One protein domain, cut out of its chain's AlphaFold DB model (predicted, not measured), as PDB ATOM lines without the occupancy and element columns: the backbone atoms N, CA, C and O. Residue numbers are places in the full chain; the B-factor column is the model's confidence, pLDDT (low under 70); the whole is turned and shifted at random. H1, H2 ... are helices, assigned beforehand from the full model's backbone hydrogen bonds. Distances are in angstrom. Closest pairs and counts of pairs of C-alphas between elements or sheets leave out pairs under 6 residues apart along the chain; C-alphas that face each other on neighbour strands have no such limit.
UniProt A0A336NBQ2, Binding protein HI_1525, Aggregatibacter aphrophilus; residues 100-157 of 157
ATOM      1  N   PRO A 100     127.048 113.390 134.484       77.69
ATOM      2  CA  PRO A 100     126.551 113.697 133.154       77.69
ATOM      3  C   PRO A 100     125.349 114.633 133.264       77.69
ATOM      4  O   PRO A 100     124.474 114.457 134.111       77.69
ATOM      5  N   VAL A 101     125.303 115.626 132.384       81.81
ATOM      6  CA  VAL A 101     124.186 116.564 132.282       81.81
ATOM      7  C   VAL A 101     123.720 116.640 130.839       81.81
ATOM      8  O   VAL A 101     124.514 116.509 129.906       81.81
ATOM      9  N   MET A 102     122.427 116.876 130.657       80.94
ATOM     10  CA  MET A 102     121.887 117.274 129.367       80.94
ATOM     11  C   MET A 102     121.935 118.794 129.273       80.94
ATOM     12  O   MET A 102     121.400 119.489 130.135       80.94
ATOM     13  N   ALA A 103     122.559 119.302 128.218       85.81
ATOM     14  CA  ALA A 103     122.533 120.718 127.897       85.81
ATOM     15  C   ALA A 103     121.546 120.959 126.753       85.81
ATOM     16  O   ALA A 103     121.611 120.302 125.714       85.81
ATOM     17  N   VAL A 104     120.653 121.928 126.938       86.81
ATOM     18  CA  VAL A 104     119.737 122.399 125.899       86.81
ATOM     19  C   VAL A 104     120.035 123.868 125.649       86.81
ATOM     20  O   VAL A 104     120.296 124.630 126.580       86.81
ATOM     21  N   ARG A 105     120.004 124.286 124.382       87.62
ATOM     22  CA  ARG A 105     120.152 125.701 124.040       87.62
ATOM     23  C   ARG A 105     119.072 126.516 124.743       87.62
ATOM     24  O   ARG A 105     117.893 126.179 124.659       87.62
ATOM     25  N   LYS A 106     119.466 127.618 125.385       87.12
ATOM     26  CA  LYS A 106     118.562 128.457 126.183       87.12
ATOM     27  C   LYS A 106     117.316 128.894 125.406       87.12
ATOM     28  O   LYS A 106     116.212 128.763 125.918       87.12
ATOM     29  N   ASP A 107     117.461 129.301 124.146       89.81
ATOM     30  CA  ASP A 107     116.348 129.718 123.275       89.81
ATOM     31  C   ASP A 107     115.451 128.565 122.777       89.81
ATOM     32  O   ASP A 107     114.423 128.807 122.149       89.81
ATOM     33  N   LYS A 108     115.836 127.312 123.041       88.69
ATOM     34  CA  LYS A 108     115.128 126.083 122.637       88.69
ATOM     35  C   LYS A 108     114.739 125.196 123.821       88.69
ATOM     36  O   LYS A 108     114.322 124.063 123.627       88.69
ATOM     37  N   SER A 109     114.902 125.705 125.035       87.50
ATOM     38  CA  SER A 109     114.711 124.952 126.276       87.50
ATOM     39  C   SER A 109     113.269 124.956 126.789       87.50
ATOM     40  O   SER A 109     112.918 124.144 127.643       87.50
ATOM     41  N   ALA A 110     112.425 125.853 126.271       87.50
ATOM     42  CA  ALA A 110     111.027 125.946 126.667       87.50
ATOM     43  C   ALA A 110     110.300 124.619 126.392       87.50
ATOM     44  O   ALA A 110     110.258 124.156 125.254       87.50
ATOM     45  N   GLY A 111     109.737 124.020 127.444       86.06
ATOM     46  CA  GLY A 111     109.005 122.755 127.368       86.06
ATOM     47  C   GLY A 111     109.869 121.490 127.359       86.06
ATOM     48  O   GLY A 111     109.308 120.416 127.206       86.06
ATOM     49  N   ILE A 112     111.196 121.576 127.525       87.69
ATOM     50  CA  ILE A 112     112.085 120.400 127.577       87.69
ATOM     51  C   ILE A 112     112.451 120.085 129.031       87.69
ATOM     52  O   ILE A 112     113.546 120.412 129.470       87.69
ATOM     53  N   ASP A 113     111.541 119.465 129.783       82.44
ATOM     54  CA  ASP A 113     111.708 119.120 131.211       82.44
ATOM     55  C   ASP A 113     111.868 117.618 131.496       82.44
ATOM     56  O   ASP A 113     112.076 117.197 132.634       82.44
ATOM     57  N   SER A 114     111.792 116.797 130.453       78.81
ATOM     58  CA  SER A 114     111.839 115.342 130.537       78.81
ATOM     59  C   SER A 114     112.396 114.737 129.250       78.81
ATOM     60  O   SER A 114     112.370 115.357 128.184       78.81
ATOM     61  N   PHE A 115     112.896 113.499 129.328       79.75
ATOM     62  CA  PHE A 115     113.329 112.763 128.135       79.75
ATOM     63  C   PHE A 115     112.168 112.528 127.162       79.75
ATOM     64  O   PHE A 115     112.372 112.565 125.950       79.75
ATOM     65  N   LYS A 116     110.944 112.365 127.681       82.75
ATOM     66  CA  LYS A 116     109.720 112.294 126.875       82.75
ATOM     67  C   LYS A 116     109.482 113.587 126.095       82.75
ATOM     68  O   LYS A 116     109.325 113.529 124.881       82.75
ATOM     69  N   ALA A 117     109.528 114.740 126.767       85.12
ATOM     70  CA  ALA A 117     109.370 116.029 126.099       85.12
ATOM     71  C   ALA A 117     110.461 116.270 125.044       85.12
ATOM     72  O   ALA A 117     110.178 116.785 123.964       85.12
ATOM     73  N   LEU A 118     111.700 115.834 125.311       86.06
ATOM     74  CA  LEU A 118     112.766 115.850 124.311       86.06
ATOM     75  C   LEU A 118     112.431 114.967 123.098       86.06
ATOM     76  O   LEU A 118     112.581 115.426 121.967       86.06
ATOM     77  N   ALA A 119     111.971 113.732 123.319       85.25
ATOM     78  CA  ALA A 119     111.624 112.786 122.256       85.25
ATOM     79  C   ALA A 119     110.431 113.247 121.398       85.25
ATOM     80  O   ALA A 119     110.370 112.931 120.213       85.25
ATOM     81  N   GLU A 120     109.504 114.006 121.984       89.69
ATOM     82  CA  GLU A 120     108.338 114.586 121.301       89.69
ATOM     83  C   GLU A 120     108.656 115.935 120.620       89.69
ATOM     84  O   GLU A 120     107.846 116.461 119.853       89.69
ATOM     85  N   SER A 121     109.837 116.507 120.872       89.69
ATOM     86  CA  SER A 121     110.266 117.783 120.297       89.69
ATOM     87  C   SER A 121     110.827 117.648 118.874       89.69
ATOM     88  O   SER A 121     111.166 116.570 118.399       89.69
ATOM     89  N   GLN A 122     111.008 118.786 118.197       90.44
ATOM     90  CA  GLN A 122     111.729 118.866 116.916       90.44
ATOM     91  C   GLN A 122     113.254 119.027 117.094       90.44
ATOM     92  O   GLN A 122     113.971 119.340 116.138       90.44
ATOM     93  N   LEU A 123     113.765 118.894 118.323       89.88
ATOM     94  CA  LEU A 123     115.189 119.039 118.604       89.88
ATOM     95  C   LEU A 123     115.959 117.796 118.165       89.88
ATOM     96  O   LEU A 123     115.469 116.672 118.202       89.88
ATOM     97  N   ARG A 124     117.213 118.014 117.767       88.12
ATOM     98  CA  ARG A 124     118.153 116.935 117.465       88.12
ATOM     99  C   ARG A 124     119.076 116.721 118.651       88.12
ATOM    100  O   ARG A 124     119.569 117.685 119.236       88.12
ATOM    101  N   LEU A 125     119.328 115.459 118.961       86.06
ATOM    102  CA  LEU A 125     120.193 115.054 120.056       86.06
ATOM    103  C   LEU A 125     121.625 114.852 119.548       86.06
ATOM    104  O   LEU A 125     121.863 114.059 118.641       86.06
ATOM    105  N   GLY A 126     122.571 115.589 120.129       88.06
ATOM    106  CA  GLY A 126     124.001 115.375 119.923       88.06
ATOM    107  C   GLY A 126     124.565 114.510 121.043       88.06
ATOM    108  O   GLY A 126     124.564 114.932 122.196       88.06
ATOM    109  N   ILE A 127     125.049 113.314 120.713       84.75
ATOM    110  CA  ILE A 127     125.727 112.402 121.643       84.75
ATOM    111  C   ILE A 127     127.076 112.019 121.032       84.75
ATOM    112  O   ILE A 127     127.185 111.862 119.816       84.75
ATOM    113  N   GLY A 128     128.115 111.905 121.863       81.00
ATOM    114  CA  GLY A 128     129.418 111.405 121.416       81.00
ATOM    115  C   GLY A 128     129.357 109.923 121.035       81.00
ATOM    116  O   GLY A 128     128.540 109.185 121.574       81.00
ATOM    117  N   ASP A 129     130.238 109.463 120.147       81.94
ATOM    118  CA  ASP A 129     130.296 108.049 119.748       81.94
ATOM    119  C   ASP A 129     130.531 107.143 120.971       81.94
ATOM    120  O   ASP A 129     131.562 107.233 121.646       81.94
ATOM    121  N   SER A 130     129.574 106.262 121.262       79.81
ATOM    122  CA  SER A 130     129.588 105.369 122.423       79.81
ATOM    123  C   SER A 130     130.669 104.295 122.370       79.81
ATOM    124  O   SER A 130     131.104 103.806 123.418       79.81
ATOM    125  N   LYS A 131     131.153 103.952 121.174       76.19
ATOM    126  CA  LYS A 131     132.243 102.987 120.988       76.19
ATOM    127  C   LYS A 131     133.608 103.621 121.239       76.19
ATOM    128  O   LYS A 131     134.537 102.918 121.635       76.19
ATOM    129  N   ALA A 132     133.723 104.934 121.045       69.69
ATOM    130  CA  ALA A 132     134.987 105.660 121.140       69.69
ATOM    131  C   ALA A 132     135.136 106.488 122.432       69.69
ATOM    132  O   ALA A 132     136.253 106.649 122.936       69.69
ATOM    133  N   MET A 133     134.037 107.016 122.981       73.38
ATOM    134  CA  MET A 133     134.049 108.038 124.033       73.38
ATOM    135  C   MET A 133     133.309 107.598 125.301       73.38
ATOM    136  O   MET A 133     132.164 107.148 125.257       73.38
ATOM    137  N   ALA A 134     133.924 107.853 126.461       76.06
ATOM    138  CA  ALA A 134     133.340 107.566 127.774       76.06
ATOM    139  C   ALA A 134     131.964 108.231 127.981       76.06
ATOM    140  O   ALA A 134     131.025 107.575 128.432       76.06
ATOM    141  N   LEU A 135     131.822 109.508 127.602       80.31
ATOM    142  CA  LEU A 135     130.547 110.230 127.696       80.31
ATOM    143  C   LEU A 135     129.481 109.674 126.747       80.31
ATOM    144  O   LEU A 135     128.323 109.607 127.139       80.31
ATOM    145  N   GLY A 136     129.857 109.236 125.541       81.50
ATOM    146  CA  GLY A 136     128.927 108.595 124.605       81.50
ATOM    147  C   GLY A 136     128.336 107.314 125.190       81.50
ATOM    148  O   GLY A 136     127.121 107.137 125.240       81.50
ATOM    149  N   LYS A 137     129.204 106.463 125.750       80.06
ATOM    150  CA  LYS A 137     128.801 105.231 126.442       80.06
ATOM    151  C   LYS A 137     127.929 105.524 127.666       80.06
ATOM    152  O   LYS A 137     126.949 104.824 127.910       80.06
ATOM    153  N   GLY A 138     128.281 106.552 128.440       82.31
ATOM    154  CA  GLY A 138     127.495 107.003 129.590       82.31
ATOM    155  C   GLY A 138     126.112 107.531 129.196       82.31
ATOM    156  O   GLY A 138     125.128 107.214 129.864       82.31
ATOM    157  N   ALA A 139     126.021 108.275 128.092       83.31
ATOM    158  CA  ALA A 139     124.768 108.807 127.566       83.31
ATOM    159  C   ALA A 139     123.824 107.689 127.098       83.31
ATOM    160  O   ALA A 139     122.673 107.666 127.524       83.31
ATOM    161  N   GLU A 140     124.305 106.720 126.311       83.12
ATOM    162  CA  GLU A 140     123.492 105.563 125.894       83.12
ATOM    163  C   GLU A 140     122.992 104.741 127.086       83.12
ATOM    164  O   GLU A 140     121.809 104.405 127.159       83.12
ATOM    165  N   LYS A 141     123.869 104.458 128.061       81.94
ATOM    166  CA  LYS A 141     123.468 103.772 129.300       81.94
ATOM    167  C   LYS A 141     122.381 104.543 130.047       81.94
ATOM    168  O   LYS A 141     121.468 103.927 130.586       81.94
ATOM    169  N   SER A 142     122.482 105.872 130.079       79.69
ATOM    170  CA  SER A 142     121.519 106.724 130.780       79.69
ATOM    171  C   SER A 142     120.158 106.740 130.085       79.69
ATOM    172  O   SER A 142     119.137 106.615 130.753       79.69
ATOM    173  N   LEU A 143     120.141 106.823 128.751       77.69
ATOM    174  CA  LEU A 143     118.917 106.776 127.943       77.69
ATOM    175  C   LEU A 143     118.191 105.431 128.046       77.69
ATOM    176  O   LEU A 143     116.965 105.392 128.072       77.69
ATOM    177  N   ASN A 144     118.941 104.335 128.152       76.62
ATOM    178  CA  ASN A 144     118.369 102.996 128.292       76.62
ATOM    179  C   ASN A 144     117.985 102.650 129.740       76.62
ATOM    180  O   ASN A 144     117.497 101.547 129.990       76.62
ATOM    181  N   CYS A 145     118.209 103.546 130.708       70.62
ATOM    182  CA  CYS A 145     117.890 103.294 132.107       70.62
ATOM    183  C   CYS A 145     116.436 103.701 132.427       70.62
ATOM    184  O   CYS A 145     116.115 104.893 132.391       70.62
ATOM    185  N   PRO A 146     115.554 102.759 132.825       66.56
ATOM    186  CA  PRO A 146     114.133 103.047 133.051       66.56
ATOM    187  C   PRO A 146     113.869 104.085 134.149       66.56
ATOM    188  O   PRO A 146     112.903 104.835 134.074       66.56
ATOM    189  N   VAL A 147     114.740 104.142 135.163       65.12
ATOM    190  CA  VAL A 147     114.606 105.042 136.321       65.12
ATOM    191  C   VAL A 147     114.889 106.497 135.941       65.12
ATOM    192  O   VAL A 147     114.237 107.411 136.440       65.12
ATOM    193  N   ILE A 148     115.841 106.722 135.035       63.25
ATOM    194  CA  ILE A 148     116.289 108.065 134.638       63.25
ATOM    195  C   ILE A 148     115.335 108.663 133.593       63.25
ATOM    196  O   ILE A 148     115.178 109.878 133.511       63.25
ATOM    197  N   ASN A 149     114.621 107.813 132.848       56.78
ATOM    198  CA  ASN A 149     113.699 108.226 131.789       56.78
ATOM    199  C   ASN A 149     112.520 109.095 132.290       56.78
ATOM    200  O   ASN A 149     111.906 109.818 131.507       56.78
ATOM    201  N   ASN A 150     112.238 109.079 133.598       56.38
ATOM    202  CA  ASN A 150     111.108 109.795 134.198       56.38
ATOM    203  C   ASN A 150     111.458 111.149 134.840       56.38
ATOM    204  O   ASN A 150     110.548 111.829 135.311       56.38
ATOM    205  N   SER A 151     112.729 111.573 134.877       55.38
ATOM    206  CA  SER A 151     113.070 112.905 135.405       55.38
ATOM    207  C   SER A 151     114.373 113.457 134.822       55.38
ATOM    208  O   SER A 151     115.416 112.812 134.893       55.38
ATOM    209  N   LEU A 152     114.321 114.674 134.268       61.12
ATOM    210  CA  LEU A 152     115.506 115.463 133.930       61.12
ATOM    211  C   LEU A 152     115.669 116.577 134.961       61.12
ATOM    212  O   LEU A 152     114.769 117.380 135.178       61.12
ATOM    213  N   THR A 153     116.848 116.666 135.572       55.72
ATOM    214  CA  THR A 153     117.225 117.874 136.314       55.72
ATOM    215  C   THR A 153     117.956 118.804 135.356       55.72
ATOM    216  O   THR A 153     119.133 118.599 135.060       55.72
ATOM    217  N   ILE A 154     117.260 119.824 134.854       52.59
ATOM    218  CA  ILE A 154     117.891 120.876 134.053       52.59
ATOM    219  C   ILE A 154     118.650 121.798 135.003       52.59
ATOM    220  O   ILE A 154     118.054 122.446 135.863       52.59
ATOM    221  N   LYS A 155     119.969 121.882 134.836       48.50
ATOM    222  CA  LYS A 155     120.768 122.950 135.440       48.50
ATOM    223  C   LYS A 155     121.095 123.988 134.379       48.50
ATOM    224  O   LYS A 155     121.642 123.658 133.331       48.50
ATOM    225  N   TRP A 156     120.743 125.232 134.677       35.22
ATOM    226  CA  TRP A 156     121.122 126.389 133.881       35.22
ATOM    227  C   TRP A 156     122.546 126.791 134.253       35.22
ATOM    228  O   TRP A 156     122.843 126.953 135.438       35.22
ATOM    229  N   TRP A 157     123.395 126.942 133.243       45.75
ATOM    230  CA  TRP A 157     124.716 127.556 133.337       45.75
ATOM    231  C   TRP A 157     124.734 128.754 132.389       45.75
ATOM    232  O   TRP A 157     124.093 128.650 131.312       45.75
TER     233      TRP A 157
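This is residues 100 to 157 of the 157 residues of the protein "Binding protein HI_1525" of Aggregatibacter aphrophilus (UniProt A0A336NBQ2). There is little regular structure here: two short helices, H1 and H2, set apart from each other, are joined and surrounded by long winding stretches of chain. The link from H1 to H2 runs along much of the length, and the last stretch leads on from H2. The printed part has 58 residues, with two named helices in the order H1, H2 and no named strand; the class is all helix, though the named elements hold only 16 residues. The whole is compact, with a radius of gyration of the C-alphas of 11.6 A, and spans 32 by 23 by 22 A.

Residues 100 to 114 hold no named element. H1, residues 115 to 120, begins at C-alpha 115 (113.329, 112.763, 128.135). H2, residues 134 to 143, is 14.4 A long and ends at C-alpha 143 (118.917, 106.776, 127.943).

H1 and H2 are only just apart, their closest C-alphas 8.2 A from each other. In both, every O i to N i+4 pair is within hydrogen-bond range.

The C-alphas farthest apart, of Ala 110 and Ala 132, are 31.9 A apart. The printed part has no cut. The link from H1 to H2, 13 residues, is long. Confidence is low, with pLDDT under 70, at residue 132 and residues 146 to 157.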